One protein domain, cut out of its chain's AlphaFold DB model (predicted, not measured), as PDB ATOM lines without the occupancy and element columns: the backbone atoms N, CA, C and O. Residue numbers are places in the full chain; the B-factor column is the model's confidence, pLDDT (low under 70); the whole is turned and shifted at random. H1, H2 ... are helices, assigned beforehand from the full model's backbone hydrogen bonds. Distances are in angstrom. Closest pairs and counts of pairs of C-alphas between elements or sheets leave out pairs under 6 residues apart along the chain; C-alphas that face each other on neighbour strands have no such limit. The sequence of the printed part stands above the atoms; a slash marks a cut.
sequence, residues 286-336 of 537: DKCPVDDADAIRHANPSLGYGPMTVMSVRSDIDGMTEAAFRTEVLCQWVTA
ATOM      1  N   ASP A 286      83.815  37.249  21.751       85.06
ATOM      2  CA  ASP A 286      82.398  37.320  22.109       85.06
ATOM      3  C   ASP A 286      82.198  38.334  23.254       85.06
ATOM      4  O   ASP A 286      83.007  38.407  24.179       85.06
ATOM      5  N   LYS A 287      81.110  39.117  23.202       81.31
ATOM      6  CA  LYS A 287      80.782  40.174  24.186       81.31
ATOM      7  C   LYS A 287      81.803  41.322  24.285       81.31
ATOM      8  O   LYS A 287      81.734  42.092  25.241       81.31
ATOM      9  N   CYS A 288      82.709  41.482  23.317       84.88
ATOM     10  CA  CYS A 288      83.577  42.660  23.268       84.88
ATOM     11  C   CYS A 288      82.761  43.968  23.146       84.88
ATOM     12  O   CYS A 288      81.636  43.946  22.604       84.88
ATOM     13  N   PRO A 289      83.313  45.108  23.608       86.75
ATOM     14  CA  PRO A 289      82.803  46.425  23.238       86.75
ATOM     15  C   PRO A 289      82.739  46.559  21.711       86.75
ATOM     16  O   PRO A 289      83.587  46.023  20.998       86.75
ATOM     17  N   VAL A 290      81.704  47.226  21.198       82.31
ATOM     18  CA  VAL A 290      81.485  47.334  19.742       82.31
ATOM     19  C   VAL A 290      82.520  48.220  19.053       82.31
ATOM     20  O   VAL A 290      82.806  48.034  17.878       82.31
ATOM     21  N   ASP A 291      83.100  49.161  19.785       83.81
ATOM     22  CA  ASP A 291      84.079  50.134  19.313       83.81
ATOM     23  C   ASP A 291      85.531  49.734  19.623       83.81
ATOM     24  O   ASP A 291      86.455  50.497  19.319       83.81
ATOM     25  N   ASP A 292      85.759  48.545  20.184       90.56
ATOM     26  CA  ASP A 292      87.091  48.007  20.468       90.56
ATOM     27  C   ASP A 292      87.895  47.836  19.163       90.56
ATOM     28  O   ASP A 292      87.513  47.093  18.255       90.56
ATOM     29  N   ALA A 293      89.014  48.562  19.059       91.44
ATOM     30  CA  ALA A 293      89.839  48.586  17.853       91.44
ATOM     31  C   ALA A 293      90.475  47.225  17.556       91.44
ATOM     32  O   ALA A 293      90.514  46.818  16.393       91.44
ATOM     33  N   ASP A 294      90.936  46.506  18.577       91.81
ATOM     34  CA  ASP A 294      91.592  45.214  18.393       91.81
ATOM     35  C   ASP A 294      90.568  44.149  18.008       91.81
ATOM     36  O   ASP A 294      90.801  43.349  17.096       91.81
ATOM     37  N   ALA A 295      89.380  44.198  18.611       93.00
ATOM     38  CA  ALA A 295      88.261  43.347  18.227       93.00
ATOM     39  C   ALA A 295      87.852  43.552  16.754       93.00
ATOM     40  O   ALA A 295      87.669  42.578  16.016       93.00
ATOM     41  N   ILE A 296      87.770  44.810  16.302       93.69
ATOM     42  CA  ILE A 296      87.496  45.158  14.898       93.69
ATOM     43  C   ILE A 296      88.594  44.613  13.977       93.69
ATOM     44  O   ILE A 296      88.278  44.006  12.949       93.69
ATOM     45  N   ARG A 297      89.872  44.790  14.339       94.56
ATOM     46  CA  ARG A 297      91.028  44.314  13.556       94.56
ATOM     47  C   ARG A 297      91.063  42.793  13.427       94.56
ATOM     48  O   ARG A 297      91.409  42.289  12.360       94.56
ATOM     49  N   HIS A 298      90.680  42.060  14.472       94.06
ATOM     50  CA  HIS A 298      90.585  40.598  14.432       94.06
ATOM     51  C   HIS A 298      89.494  40.092  13.478       94.06
ATOM     52  O   HIS A 298      89.699  39.098  12.781       94.06
ATOM     53  N   ALA A 299      88.344  40.767  13.430       95.81
ATOM     54  CA  ALA A 299      87.248  40.402  12.531       95.81
ATOM     55  C   ALA A 299      87.482  40.837  11.072       95.81
ATOM     56  O   ALA A 299      86.943  40.219  10.151       95.81
ATOM     57  N   ASN A 300      88.280  41.893  10.866       96.31
ATOM     58  CA  ASN A 300      88.518  42.537   9.573       96.31
ATOM     59  C   ASN A 300      89.992  42.450   9.162       96.31
ATOM     60  O   ASN A 300      90.712  43.451   9.196       96.31
ATOM     61  N   PRO A 301      90.466  41.274   8.731       95.94
ATOM     62  CA  PRO A 301      91.876  41.063   8.426       95.94
ATOM     63  C   PRO A 301      92.398  41.845   7.204       95.94
ATOM     64  O   PRO A 301      93.605  41.905   6.992       95.94
ATOM     65  N   SER A 302      91.524  42.457   6.395       95.19
ATOM     66  CA  SER A 302      91.920  43.306   5.249       95.19
ATOM     67  C   SER A 302      92.088  44.783   5.612       95.19
ATOM     68  O   SER A 302      92.437  45.596   4.756       95.19
ATOM     69  N   LEU A 303      91.803  45.151   6.862       94.31
ATOM     70  CA  LEU A 303      91.885  46.526   7.337       94.31
ATOM     71  C   LEU A 303      93.319  47.053   7.164       94.31
ATOM     72  O   LEU A 303      94.279  46.346   7.466       94.31
ATOM     73  N   GLY A 304      93.462  48.271   6.637       91.56
ATOM     74  CA  GLY A 304      94.754  48.934   6.426       91.56
ATOM     75  C   GLY A 304      95.465  48.576   5.115       91.56
ATOM     76  O   GLY A 304      96.265  49.368   4.633       91.56
ATOM     77  N   TYR A 305      95.120  47.457   4.468       90.88
ATOM     78  CA  TYR A 305      95.696  47.062   3.168       90.88
ATOM     79  C   TYR A 305      94.969  47.669   1.953       90.88
ATOM     80  O   TYR A 305      95.340  47.434   0.804       90.88
ATOM     81  N   GLY A 306      93.905  48.429   2.196       87.94
ATOM     82  CA  GLY A 306      93.077  49.068   1.181       87.94
ATOM     83  C   GLY A 306      92.367  50.295   1.762       87.94
ATOM     84  O   GLY A 306      92.875  50.904   2.701       87.94
ATOM     85  N   PRO A 307      91.182  50.671   1.251       85.50
ATOM     86  CA  PRO A 307      90.483  51.876   1.709       85.50
ATOM     87  C   PRO A 307      89.873  51.749   3.118       85.50
ATOM     88  O   PRO A 307      89.526  52.755   3.731       85.50
ATOM     89  N   MET A 308      89.718  50.525   3.635       88.50
ATOM     90  CA  MET A 308      89.105  50.267   4.939       88.50
ATOM     91  C   MET A 308      90.079  50.572   6.084       88.50
ATOM     92  O   MET A 308      91.165  49.996   6.156       88.50
ATOM     93  N   THR A 309      89.657  51.426   7.020       88.31
ATOM     94  CA  THR A 309      90.425  51.821   8.213       88.31
ATOM     95  C   THR A 309      89.612  51.596   9.489       88.31
ATOM     96  O   THR A 309      88.387  51.509   9.443       88.31
ATOM     97  N   VAL A 310      90.265  51.562  10.659       85.06
ATOM     98  CA  VAL A 310      89.547  51.469  11.950       85.06
ATOM     99  C   VAL A 310      88.570  52.637  12.111       85.06
ATOM    100  O   VAL A 310      87.454  52.450  12.589       85.06
ATOM    101  N   MET A 311      88.960  53.840  11.676       82.94
ATOM    102  CA  MET A 311      88.106  55.026  11.759       82.94
ATOM    103  C   MET A 311      86.861  54.913  10.877       82.94
ATOM    104  O   MET A 311      85.775  55.220  11.358       82.94
ATOM    105  N   SER A 312      86.999  54.446   9.629       83.62
ATOM    106  CA  SER A 312      85.845  54.281   8.732       83.62
ATOM    107  C   SER A 312      84.879  53.209   9.237       83.62
ATOM    108  O   SER A 312      83.673  53.376   9.146       83.62
ATOM    109  N   VAL A 313      85.399  52.132   9.831       83.06
ATOM    110  CA  VAL A 313      84.558  51.085  10.426       83.06
ATOM    111  C   VAL A 313      83.834  51.595  11.675       83.06
ATOM    112  O   VAL A 313      82.657  51.306  11.872       83.06
ATOM    113  N   ARG A 314      84.502  52.392  12.519       81.75
ATOM    114  CA  ARG A 314      83.872  52.992  13.705       81.75
ATOM    115  C   ARG A 314      82.768  53.987  13.352       81.75
ATOM    116  O   ARG A 314      81.780  54.039  14.074       81.75
ATOM    117  N   SER A 315      82.894  54.750  12.262       78.75
ATOM    118  CA  SER A 315      81.826  55.674  11.849       78.75
ATOM    119  C   SER A 315      80.531  54.968  11.439       78.75
ATOM    120  O   SER A 315      79.466  55.572  11.536       78.75
ATOM    121  N   ASP A 316      80.596  53.694  11.041       73.94
ATOM    122  CA  ASP A 316      79.405  52.919  10.678       73.94
ATOM    123  C   ASP A 316      78.555  52.528  11.903       73.94
ATOM    124  O   ASP A 316      77.380  52.191  11.742       73.94
ATOM    125  N   ILE A 317      79.107  52.604  13.128       73.81
ATOM    126  CA  ILE A 317      78.408  52.246  14.376       73.81
ATOM    127  C   ILE A 317      77.110  53.048  14.527       73.81
ATOM    128  O   ILE A 317      76.062  52.465  14.794       73.81
ATOM    129  N   ASP A 318      77.156  54.363  14.297       70.06
ATOM    130  CA  ASP A 318      75.996  55.249  14.476       70.06
ATOM    131  C   ASP A 318      74.905  55.028  13.410       70.06
ATOM    132  O   ASP A 318      73.738  55.368  13.618       70.06
ATOM    133  N   GLY A 319      75.268  54.448  12.260       67.88
ATOM    134  CA  GLY A 319      74.352  54.156  11.155       67.88
ATOM    135  C   GLY A 319      73.680  52.783  11.238       67.88
ATOM    136  O   GLY A 319      72.796  52.486  10.429       67.88
ATOM    137  N   MET A 320      74.085  51.932  12.184       68.94
ATOM    138  CA  MET A 320      73.659  50.535  12.274       68.94
ATOM    139  C   MET A 320      73.068  50.207  13.647       68.94
ATOM    140  O   MET A 320      73.398  50.798  14.668       68.94
ATOM    141  N   THR A 321      72.196  49.198  13.699       75.00
ATOM    142  CA  THR A 321      71.858  48.586  14.993       75.00
ATOM    143  C   THR A 321      73.070  47.815  15.515       75.00
ATOM    144  O   THR A 321      73.822  47.245  14.724       75.00
ATOM    145  N   GLU A 322      73.233  47.710  16.836       77.19
ATOM    146  CA  GLU A 322      74.327  46.925  17.432       77.19
ATOM    147  C   GLU A 322      74.346  45.476  16.918       77.19
ATOM    148  O   GLU A 322      75.405  44.944  16.602       77.19
ATOM    149  N   ALA A 323      73.179  44.842  16.763       75.44
ATOM    150  CA  ALA A 323      73.077  43.497  16.200       75.44
ATOM    151  C   ALA A 323      73.606  43.428  14.753       75.44
ATOM    152  O   ALA A 323      74.356  42.516  14.393       75.44
ATOM    153  N   ALA A 324      73.253  44.412  13.922       76.44
ATOM    154  CA  ALA A 324      73.764  44.485  12.561       76.44
ATOM    155  C   ALA A 324      75.277  44.735  12.555       76.44
ATOM    156  O   ALA A 324      75.984  44.072  11.809       76.44
ATOM    157  N   PHE A 325      75.793  45.612  13.417       82.94
ATOM    158  CA  PHE A 325      77.228  45.880  13.514       82.94
ATOM    159  C   PHE A 325      78.016  44.644  13.971       82.94
ATOM    160  O   PHE A 325      78.995  44.244  13.341       82.94
ATOM    161  N   ARG A 326      77.546  43.961  15.022       88.00
ATOM    162  CA  ARG A 326      78.167  42.733  15.534       88.00
ATOM    163  C   ARG A 326      78.235  41.639  14.472       88.00
ATOM    164  O   ARG A 326      79.279  41.017  14.299       88.00
ATOM    165  N   THR A 327      77.154  41.446  13.726       86.62
ATOM    166  CA  THR A 327      77.135  40.461  12.639       86.62
ATOM    167  C   THR A 327      78.015  40.921  11.479       86.62
ATOM    168  O   THR A 327      78.920  40.204  11.069       86.62
ATOM    169  N   GLU A 328      77.788  42.127  10.949       86.75
ATOM    170  CA  GLU A 328      78.366  42.564   9.674       86.75
ATOM    171  C   GLU A 328      79.849  42.935   9.747       86.75
ATOM    172  O   GLU A 328      80.601  42.634   8.815       86.75
ATOM    173  N   VAL A 329      80.264  43.534  10.862       90.38
ATOM    174  CA  VAL A 329      81.608  44.088  11.060       90.38
ATOM    175  C   VAL A 329      82.438  43.225  11.995       90.38
ATOM    176  O   VAL A 329      83.606  42.970  11.719       90.38
ATOM    177  N   LEU A 330      81.859  42.756  13.101       93.69
ATOM    178  CA  LEU A 330      82.605  41.977  14.094       93.69
ATOM    179  C   LEU A 330      82.600  40.471  13.803       93.69
ATOM    180  O   LEU A 330      83.271  39.716  14.509       93.69
ATOM    181  N   CYS A 331      81.867  40.028  12.770       95.12
ATOM    182  CA  CYS A 331      81.685  38.613  12.432       95.12
ATOM    183  C   CYS A 331      81.282  37.794  13.674       95.12
ATOM    184  O   CYS A 331      81.731  36.670  13.907       95.12
ATOM    185  N   GLN A 332      80.453  38.397  14.525       91.81
ATOM    186  CA  GLN A 332      79.914  37.763  15.712       91.81
ATOM    187  C   GLN A 332      78.564  37.164  15.385       91.81
ATOM    188  O   GLN A 332      77.700  37.798  14.781       91.81
ATOM    189  N   TRP A 333      78.363  35.945  15.866       86.25
ATOM    190  CA  TRP A 333      77.032  35.387  15.937       86.25
ATOM    191  C   TRP A 333      76.221  36.243  16.891       86.25
ATOM    192  O   TRP A 333      76.486  36.266  18.096       86.25
ATOM    193  N   VAL A 334      75.216  36.935  16.370       70.69
ATOM    194  CA  VAL A 334      74.218  37.557  17.230       70.69
ATOM    195  C   VAL A 334      73.271  36.450  17.661       70.69
ATOM    196  O   VAL A 334      72.197  36.234  17.109       70.69
ATOM    197  N   THR A 335      73.746  35.708  18.658       52.22
ATOM    198  CA  THR A 335      72.981  34.767  19.470       52.22
ATOM    199  C   THR A 335      72.371  35.480  20.661       52.22
ATOM    200  O   THR A 335      72.188  34.860  21.710       52.22
ATOM    201  N   ALA A 336      72.009  36.765  20.548       46.72
ATOM    202  CA  ALA A 336      70.768  37.091  21.218       46.72
ATOM    203  C   ALA A 336      69.792  36.114  20.568       46.72
ATOM    204  O   ALA A 336      69.360  36.322  19.436       46.72
TER     205      ALA A 336
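This is residues 286 to 336 of the 537 residues of the protein "Putative phage terminase, large subunit" of Bifidobacterium breve DSM 20213 = JCM 1192 (UniProt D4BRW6). Little regular structure is here: three short helices strung on loops, H1 and H2 meeting at nearly a right angle, and H3 set away from both, toward the other end of an elongated outline. Of 51 printed residues, 20 lie in H1, H2 and H3, in that order; the class is all helix, with no named strand. The whole is compact, with a radius of gyration of the C-alphas of 10.3 A, and spans 32 by 21 by 14 A.

Look first at H1, residues 293 to 299, which touches H2, residues 310 to 315; their closest C-alphas, of Ala 293 and Val 310, are 6.6 A apart. Their lines are about perpendicular, at 84 degrees. H3, residues 322 to 328, is apart from both. In H1, H2 and H3 every O i to N i+4 pair is within hydrogen-bond range.

Find C-alpha 293 at (89.839, 48.586, 17.853); from there H1 runs 10.1 A. H2 covers 8.8 A. H3 runs 9.8 A to C-alpha 328 at (78.366, 42.564, 9.674).

The farthest C-alphas, of Tyr 305 and Ala 336, are 32.4 A apart. The printed part has no cut, and both links are short. Residues 319 to 320 and 335 to 336 have pLDDT under 70.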